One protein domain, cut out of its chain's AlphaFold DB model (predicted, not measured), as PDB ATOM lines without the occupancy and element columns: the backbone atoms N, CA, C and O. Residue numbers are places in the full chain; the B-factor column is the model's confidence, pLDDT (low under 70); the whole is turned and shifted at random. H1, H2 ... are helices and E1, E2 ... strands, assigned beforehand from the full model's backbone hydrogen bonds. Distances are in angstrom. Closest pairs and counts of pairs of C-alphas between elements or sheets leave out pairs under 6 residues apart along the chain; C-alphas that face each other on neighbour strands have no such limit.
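Overview. This is residues 2 to 8 and 16 to 71 of the 278 residues of an uncharacterized protein of Acidovorax sp. SCN 65-108 (UniProt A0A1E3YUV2). A narrow, strongly twisted sheet of three long strands, E1, E4 and E5, makes the body, and the small hairpin of E2 and E3 reaches away from one end of it at an angle, with residues 39 to 44 sticking out free at its tip. The short helix H1 sits at the other end of the sheet, beside the strands. The printed part has 63 residues, with one named helix and five named strands in the order H1, E1, E2, E3, E4, E5; the larger sheet has the order E1, E4, E5 and the smaller E2, E3, both antiparallel. The class is mostly strand. The whole is loose, with a radius of gyration of the C-alphas of 14.2 A, and elongated, spanning 42 by 25 by 17 A.

Along the chain. The printed part begins at Pro 2, with C-alpha at (168.688, 249.613, 240.566), and residues 2 to 8 hold no named element. H1 is residues 16 to 20, 5.9 A long, beginning at C-alpha 16 (185.309, 249.772, 233.124). E1 is residues 23 to 28, 17.1 A. E2, residues 35 to 37, and E3, residues 46 to 48, measure 7.1 A and 6.8 A. E4 is residues 50 to 57, 22.9 A. E5 is residues 63 to 71, 23.1 A, ends at C-alpha 71 (178.583, 262.016, 251.764), and bends by 56 degrees at residue 66.

Arrangement. E4 is the inner strand of its sheet, and E1 and E5 are the edge strands. E1 and E4 are antiparallel at 153 degrees, with N 25 and O 53 at 3.2 A and N 53 and O 25 at 2.8 A, within hydrogen-bond range. E4 and E5 form a hairpin at 157 degrees, with N 52 and O 69 at 2.8 A and N 71 and O 50 at 2.9 A, within that range. H1 is on this sheet but at the sheet's level, with a height over the sheet of 0.3 A; its closest C-alphas to E4 are those of Asn 18 and Pro 57, 6.4 A apart. In H1 every O i to N i+4 pair is within hydrogen-bond range. E2 and E3 form a hairpin at 154 degrees, with N 37 and O 46 at 2.8 A, within hydrogen-bond range. E3 runs on into E4 across a break of 1 residue, at 72 degrees, and the two meet only through their link. The closest C-alphas of E3 and E5 are those of Phe 48 and Ile 70, 6.6 A apart. E2 and E5 are apart, and H1 is apart from E2 and E3.

Size, cuts and confidence. The two C-alphas farthest apart are those of Glu 8 and His 41, 44.7 A. Residues 9 to 15 are cut out, and C-alphas 8 and 16 are 12.3 A apart across the cut. No link between named elements is long. The mean pLDDT of the printed part is 92.2, and no printed residue is under 70.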
ATOM      1  N   PRO A   2     167.240 249.396 240.496       79.12
ATOM      2  CA  PRO A   2     168.688 249.613 240.566       79.12
ATOM      3  C   PRO A   2     169.321 249.548 239.170       79.12
ATOM      4  O   PRO A   2     168.994 248.643 238.405       79.12
ATOM      5  N   ILE A   3     170.217 250.484 238.838       81.31
ATOM      6  CA  ILE A   3     170.814 250.584 237.492       81.31
ATOM      7  C   ILE A   3     171.596 249.322 237.105       81.31
ATOM      8  O   ILE A   3     171.542 248.885 235.963       81.31
ATOM      9  N   LEU A   4     172.226 248.666 238.080       84.62
ATOM     10  CA  LEU A   4     172.993 247.437 237.866       84.62
ATOM     11  C   LEU A   4     172.125 246.187 237.657       84.62
ATOM     12  O   LEU A   4     172.658 245.136 237.317       84.62
ATOM     13  N   ASN A   5     170.798 246.282 237.807       86.31
ATOM     14  CA  ASN A   5     169.899 245.207 237.377       86.31
ATOM     15  C   ASN A   5     169.699 245.205 235.851       86.31
ATOM     16  O   ASN A   5     169.131 244.258 235.310       86.31
ATOM     17  N   VAL A   6     170.144 246.256 235.157       89.56
ATOM     18  CA  VAL A   6     170.166 246.316 233.696       89.56
ATOM     19  C   VAL A   6     171.453 245.643 233.218       89.56
ATOM     20  O   VAL A   6     172.551 246.114 233.505       89.56
ATOM     21  N   SER A   7     171.329 244.522 232.501       89.38
ATOM     22  CA  SER A   7     172.474 243.677 232.128       89.38
ATOM     23  C   SER A   7     173.547 244.414 231.319       89.38
ATOM     24  O   SER A   7     174.733 244.170 231.522       89.38
ATOM     25  N   GLU A   8     173.144 245.333 230.440       92.81
ATOM     26  CA  GLU A   8     174.066 246.150 229.638       92.81
ATOM     27  C   GLU A   8     174.882 247.118 230.507       92.81
ATOM     28  O   GLU A   8     176.097 247.232 230.337       92.81
ATOM     29  N   LYS A  16     184.643 248.561 232.620       94.50
ATOM     30  CA  LYS A  16     185.309 249.772 233.124       94.50
ATOM     31  C   LYS A  16     186.155 249.481 234.361       94.50
ATOM     32  O   LYS A  16     187.299 249.929 234.393       94.50
ATOM     33  N   VAL A  17     185.637 248.719 235.326       95.75
ATOM     34  CA  VAL A  17     186.368 248.345 236.549       95.75
ATOM     35  C   VAL A  17     187.624 247.554 236.197       95.75
ATOM     36  O   VAL A  17     188.711 247.906 236.646       95.75
ATOM     37  N   ASN A  18     187.503 246.535 235.342       94.50
ATOM     38  CA  ASN A  18     188.645 245.718 234.926       94.50
ATOM     39  C   ASN A  18     189.701 246.533 234.168       94.50
ATOM     40  O   ASN A  18     190.896 246.302 234.334       94.50
ATOM     41  N   ARG A  19     189.279 247.514 233.362       94.44
ATOM     42  CA  ARG A  19     190.192 248.377 232.600       94.44
ATOM     43  C   ARG A  19     190.870 249.451 233.453       94.44
ATOM     44  O   ARG A  19     192.029 249.769 233.214       94.44
ATOM     45  N   GLN A  20     190.142 250.063 234.386       94.25
ATOM     46  CA  GLN A  20     190.617 251.201 235.188       94.25
ATOM     47  C   GLN A  20     191.208 250.779 236.540       94.25
ATOM     48  O   GLN A  20     191.819 251.598 237.222       94.25
ATOM     49  N   GLY A  21     191.030 249.517 236.937       93.88
ATOM     50  CA  GLY A  21     191.474 248.967 238.219       93.88
ATOM     51  C   GLY A  21     190.550 249.288 239.395       93.88
ATOM     52  O   GLY A  21     190.735 248.728 240.473       93.88
ATOM     53  N   ALA A  22     189.558 250.161 239.206       95.44
ATOM     54  CA  ALA A  22     188.519 250.462 240.179       95.44
ATOM     55  C   ALA A  22     187.267 251.023 239.489       95.44
ATOM     56  O   ALA A  22     187.353 251.644 238.430       95.44
ATOM     57  N   GLY A  23     186.112 250.861 240.125       95.94
ATOM     58  CA  GLY A  23     184.884 251.581 239.797       95.94
ATOM     59  C   GLY A  23     184.111 251.935 241.058       95.94
ATOM     60  O   GLY A  23     184.365 251.384 242.127       95.94
ATOM     61  N   TYR A  24     183.178 252.873 240.935       95.62
ATOM     62  CA  TYR A  24     182.439 253.406 242.073       95.62
ATOM     63  C   TYR A  24     180.942 253.249 241.869       95.62
ATOM     64  O   TYR A  24     180.416 253.553 240.799       95.62
ATOM     65  N   VAL A  25     180.266 252.808 242.920       95.12
ATOM     66  CA  VAL A  25     178.805 252.778 243.017       95.12
ATOM     67  C   VAL A  25     178.394 253.556 244.254       95.12
ATOM     68  O   VAL A  25     179.198 253.704 245.174       95.12
ATOM     69  N   PHE A  26     177.170 254.066 244.296       95.38
ATOM     70  CA  PHE A  26     176.672 254.731 245.491       95.38
ATOM     71  C   PHE A  26     175.315 254.186 245.917       95.38
ATOM     72  O   PHE A  26     174.530 253.714 245.096       95.38
ATOM     73  N   PHE A  27     175.076 254.278 247.217       95.00
ATOM     74  CA  PHE A  27     173.845 253.925 247.903       95.00
ATOM     75  C   PHE A  27     173.242 255.198 248.488       95.00
ATOM     76  O   PHE A  27     173.968 255.970 249.110       95.00
ATOM     77  N   GLN A  28     171.952 255.428 248.256       93.88
ATOM     78  CA  GLN A  28     171.176 256.564 248.766       93.88
ATOM     79  C   GLN A  28     169.722 256.107 248.970       93.88
ATOM     80  O   GLN A  28     169.280 255.196 248.271       93.88
ATOM     81  N   ASP A  29     168.955 256.721 249.879       89.69
ATOM     82  CA  ASP A  29     167.571 256.319 250.221       89.69
ATOM     83  C   ASP A  29     166.705 255.917 249.008       89.69
ATOM     84  O   ASP A  29     166.168 254.811 248.937       89.69
ATOM     85  N   LYS A  30     166.622 256.774 247.983       86.44
ATOM     86  CA  LYS A  30     165.821 256.511 246.774       86.44
ATOM     87  C   LYS A  30     166.547 255.664 245.727       86.44
ATOM     88  O   LYS A  30     165.915 255.209 244.773       86.44
ATOM     89  N   LEU A  31     167.849 255.441 245.891       84.94
ATOM     90  CA  LEU A  31     168.745 254.781 244.941       84.94
ATOM     91  C   LEU A  31     169.598 253.716 245.648       84.94
ATOM     92  O   LEU A  31     170.775 253.919 245.930       84.94
ATOM     93  N   GLY A  32     168.994 252.556 245.914       83.12
ATOM     94  CA  GLY A  32     169.682 251.404 246.516       83.12
ATOM     95  C   GLY A  32     169.534 251.283 248.034       83.12
ATOM     96  O   GLY A  32     169.899 250.240 248.570       83.12
ATOM     97  N   GLY A  33     168.936 252.281 248.694       89.19
ATOM     98  CA  GLY A  33     168.759 252.327 250.144       89.19
ATOM     99  C   GLY A  33     169.999 252.862 250.854       89.19
ATOM    100  O   GLY A  33     171.107 252.764 250.336       89.19
ATOM    101  N   GLU A  34     169.814 253.455 252.029       92.06
ATOM    102  CA  GLU A  34     170.930 253.916 252.860       92.06
ATOM    103  C   GLU A  34     171.648 252.740 253.529       92.06
ATOM    104  O   GLU A  34     171.052 251.701 253.824       92.06
ATOM    105  N   ILE A  35     172.938 252.929 253.803       93.00
ATOM    106  CA  ILE A  35     173.733 251.994 254.597       93.00
ATOM    107  C   ILE A  35     173.813 252.528 256.025       93.00
ATOM    108  O   ILE A  35     174.096 253.710 256.231       93.00
ATOM    109  N   SER A  36     173.592 251.651 257.005       90.75
ATOM    110  CA  SER A  36     173.712 251.984 258.422       90.75
ATOM    111  C   SER A  36     174.735 251.116 259.152       90.75
ATOM    112  O   SER A  36     175.020 249.973 258.789       90.75
ATOM    113  N   VAL A  37     175.307 251.687 260.208       89.12
ATOM    114  CA  VAL A  37     176.095 250.989 261.219       89.12
ATOM    115  C   VAL A  37     175.181 250.707 262.399       89.12
ATOM    116  O   VAL A  37     174.643 251.634 263.004       89.12
ATOM    117  N   ILE A  38     175.032 249.426 262.732       90.94
ATOM    118  CA  ILE A  38     174.163 248.967 263.817       90.94
ATOM    119  C   ILE A  38     174.653 249.536 265.155       90.94
ATOM    120  O   ILE A  38     175.843 249.489 265.478       90.94
ATOM    121  N   GLY A  39     173.714 250.055 265.945       90.44
ATOM    122  CA  GLY A  39     173.992 250.554 267.287       90.44
ATOM    123  C   GLY A  39     174.429 249.451 268.254       90.44
ATOM    124  O   GLY A  39     174.047 248.288 268.143       90.44
ATOM    125  N   THR A  40     175.213 249.833 269.253       93.44
ATOM    126  CA  THR A  40     175.631 248.971 270.363       93.44
ATOM    127  C   THR A  40     175.259 249.623 271.695       93.44
ATOM    128  O   THR A  40     174.767 250.748 271.743       93.44
ATOM    129  N   HIS A  41     175.554 248.972 272.822       93.88
ATOM    130  CA  HIS A  41     175.413 249.607 274.140       93.88
ATOM    131  C   HIS A  41     176.357 250.804 274.349       93.88
ATOM    132  O   HIS A  41     176.190 251.545 275.314       93.88
ATOM    133  N   ARG A  42     177.369 250.975 273.486       92.81
ATOM    134  CA  ARG A  42     178.384 252.041 273.561       92.81
ATOM    135  C   ARG A  42     178.371 252.997 272.371       92.81
ATOM    136  O   ARG A  42     179.138 253.955 272.379       92.81
ATOM    137  N   SER A  43     177.540 252.754 271.361       89.81
ATOM    138  CA  SER A  43     177.480 253.579 270.153       89.81
ATOM    139  C   SER A  43     176.053 253.642 269.613       89.81
ATOM    140  O   SER A  43     175.390 252.609 269.560       89.81
ATOM    141  N   PRO A  44     175.562 254.816 269.189       89.81
ATOM    142  CA  PRO A  44     174.266 254.890 268.532       89.81
ATOM    143  C   PRO A  44     174.310 254.184 267.172       89.81
ATOM    144  O   PRO A  44     175.379 254.018 266.579       89.81
ATOM    145  N   GLU A  45     173.139 253.789 266.678       92.19
ATOM    146  CA  GLU A  45     172.977 253.470 265.259       92.19
ATOM    147  C   GLU A  45     173.218 254.732 264.420       92.19
ATOM    148  O   GLU A  45     172.864 255.841 264.833       92.19
ATOM    149  N   MET A  46     173.844 254.573 263.255       91.25
ATOM    150  CA  MET A  46     174.133 255.674 262.337       91.25
ATOM    151  C   MET A  46     173.835 255.265 260.905       91.25
ATOM    152  O   MET A  46     174.415 254.296 260.430       91.25
ATOM    153  N   SER A  47     173.016 256.040 260.202       92.38
ATOM    154  CA  SER A  47     172.827 255.913 258.752       92.38
ATOM    155  C   SER A  47     173.659 256.947 258.006       92.38
ATOM    156  O   SER A  47     173.949 258.013 258.559       92.38
ATOM    157  N   PHE A  48     174.034 256.635 256.769       94.31
ATOM    158  CA  PHE A  48     174.732 257.539 255.859       94.31
ATOM    159  C   PHE A  48     173.830 257.895 254.679       94.31
ATOM    160  O   PHE A  48     173.382 256.988 253.974       94.31
ATOM    161  N   ASP A  49     173.625 259.194 254.433       94.38
ATOM    162  CA  ASP A  49     172.746 259.670 253.352       94.38
ATOM    163  C   ASP A  49     173.204 259.138 251.990       94.38
ATOM    164  O   ASP A  49     172.402 258.652 251.191       94.38
ATOM    165  N   VAL A  50     174.512 259.228 251.725       96.69
ATOM    166  CA  VAL A  50     175.148 258.659 250.542       96.69
ATOM    167  C   VAL A  50     176.404 257.893 250.943       96.69
ATOM    168  O   VAL A  50     177.353 258.455 251.492       96.69
ATOM    169  N   THR A  51     176.444 256.604 250.606       96.62
ATOM    170  CA  THR A  51     177.648 255.771 250.740       96.62
ATOM    171  C   THR A  51     178.213 255.472 249.365       96.62
ATOM    172  O   THR A  51     177.556 254.823 248.557       96.62
ATOM    173  N   ILE A  52     179.433 255.925 249.096       96.88
ATOM    174  CA  ILE A  52     180.162 255.650 247.856       96.88
ATOM    175  C   ILE A  52     181.062 254.445 248.106       96.88
ATOM    176  O   ILE A  52     181.808 254.436 249.076       96.88
ATOM    177  N   VAL A  53     181.034 253.439 247.246       96.31
ATOM    178  CA  VAL A  53     181.776 252.191 247.429       96.31
ATOM    179  C   VAL A  53     182.775 252.025 246.294       96.31
ATOM    180  O   VAL A  53     182.398 252.077 245.126       96.31
ATOM    181  N   GLU A  54     184.047 251.832 246.645       96.38
ATOM    182  CA  GLU A  54     185.112 251.499 245.701       96.38
ATOM    183  C   GLU A  54     185.119 249.984 245.463       96.38
ATOM    184  O   GLU A  54     185.337 249.195 246.387       96.38
ATOM    185  N   ILE A  55     184.881 249.590 244.213       96.56
ATOM    186  CA  ILE A  55     184.892 248.208 243.737       96.56
ATOM    187  C   ILE A  55     186.170 247.975 242.938       96.56
ATOM    188  O   ILE A  55     186.467 248.736 242.015       96.56
ATOM    189  N   LYS A  56     186.906 246.910 243.260       96.44
ATOM    190  CA  LYS A  56     188.136 246.504 242.563       96.44
ATOM    191  C   LYS A  56     188.085 245.034 242.156       96.44
ATOM    192  O   LYS A  56     187.429 244.260 242.852       96.44
ATOM    193  N   PRO A  57     188.770 244.626 241.075       95.44
ATOM    194  CA  PRO A  57     188.981 243.210 240.786       95.44
ATOM    195  C   PRO A  57     189.748 242.547 241.938       95.44
ATOM    196  O   PRO A  57     190.698 243.137 242.454       95.44
ATOM    197  N   ASP A  58     189.354 241.338 242.335       93.31
ATOM    198  CA  ASP A  58     190.039 240.580 243.398       93.31
ATOM    199  C   ASP A  58     191.231 239.742 242.893       93.31
ATOM    200  O   ASP A  58     192.039 239.275 243.690       93.31
ATOM    201  N   GLY A  59     191.372 239.604 241.570       84.56
ATOM    202  CA  GLY A  59     192.424 238.822 240.913       84.56
ATOM    203  C   GLY A  59     192.019 237.392 240.539       84.56
ATOM    204  O   GLY A  59     192.637 236.820 239.645       84.56
ATOM    205  N   ASP A  60     190.935 236.865 241.116       86.06
ATOM    206  CA  ASP A  60     190.422 235.501 240.900       86.06
ATOM    207  C   ASP A  60     189.165 235.484 240.005       86.06
ATOM    208  O   ASP A  60     188.396 234.522 239.966       86.06
ATOM    209  N   GLY A  61     188.955 236.567 239.252       82.88
ATOM    210  CA  GLY A  61     187.792 236.752 238.381       82.88
ATOM    211  C   GLY A  61     186.550 237.290 239.098       82.88
ATOM    212  O   GLY A  61     185.493 237.382 238.470       82.88
ATOM    213  N   GLY A  62     186.665 237.661 240.375       92.31
ATOM    214  CA  GLY A  62     185.628 238.326 241.153       92.31
ATOM    215  C   GLY A  62     185.931 239.803 241.421       92.31
ATOM    216  O   GLY A  62     186.803 240.430 240.810       92.31
ATOM    217  N   PHE A  63     185.161 240.377 242.346       95.12
ATOM    218  CA  PHE A  63     185.279 241.769 242.762       95.12
ATOM    219  C   PHE A  63     185.237 241.876 244.281       95.12
ATOM    220  O   PHE A  63     184.472 241.181 244.949       95.12
ATOM    221  N   MET A  64     185.999 242.823 244.813       94.94
ATOM    222  CA  MET A  64     186.007 243.169 246.224       94.94
ATOM    223  C   MET A  64     185.614 244.627 246.443       94.94
ATOM    224  O   MET A  64     185.877 245.501 245.613       94.94
ATOM    225  N   VAL A  65     185.029 244.892 247.610       95.06
ATOM    226  CA  VAL A  65     184.881 246.247 248.140       95.06
ATOM    227  C   VAL A  65     186.169 246.605 248.869       95.06
ATOM    228  O   VAL A  65     186.491 245.990 249.885       95.06
ATOM    229  N   SER A  66     186.922 247.578 248.358       93.25
ATOM    230  CA  SER A  66     188.205 247.966 248.957       93.25
ATOM    231  C   SER A  66     188.059 249.064 250.002       93.25
ATOM    232  O   SER A  66     188.688 248.998 251.057       93.25
ATOM    233  N   ARG A  67     187.258 250.093 249.711       94.50
ATOM    234  CA  ARG A  67     187.044 251.268 250.570       94.50
ATOM    235  C   ARG A  67     185.649 251.838 250.349       94.50
ATOM    236  O   ARG A  67     185.000 251.531 249.349       94.50
ATOM    237  N   TYR A  68     185.216 252.721 251.240       95.50
ATOM    238  CA  TYR A  68     183.975 253.474 251.059       95.50
ATOM    239  C   TYR A  68     184.137 254.950 251.432       95.50
ATOM    240  O   TYR A  68     184.931 255.289 252.296       95.50
ATOM    241  N   GLY A  69     183.407 255.848 250.784       95.81
ATOM    242  CA  GLY A  69     183.290 257.256 251.148       95.81
ATOM    243  C   GLY A  69     181.897 257.555 251.686       95.81
ATOM    244  O   GLY A  69     180.928 256.905 251.300       95.81
ATOM    245  N   ILE A  70     181.803 258.550 252.561       96.06
ATOM    246  CA  ILE A  70     180.532 259.022 253.111       96.06
ATOM    247  C   ILE A  70     180.281 260.439 252.600       96.06
ATOM    248  O   ILE A  70     181.161 261.297 252.698       96.06
ATOM    249  N   LEU A  71     179.081 260.686 252.085       96.31
ATOM    250  CA  LEU A  71     178.583 262.016 251.764       96.31
ATOM    251  C   LEU A  71     177.263 262.240 252.511       96.31
ATOM    252  O   LEU A  71     176.267 261.572 252.256       96.31
TER     253      LEU A  71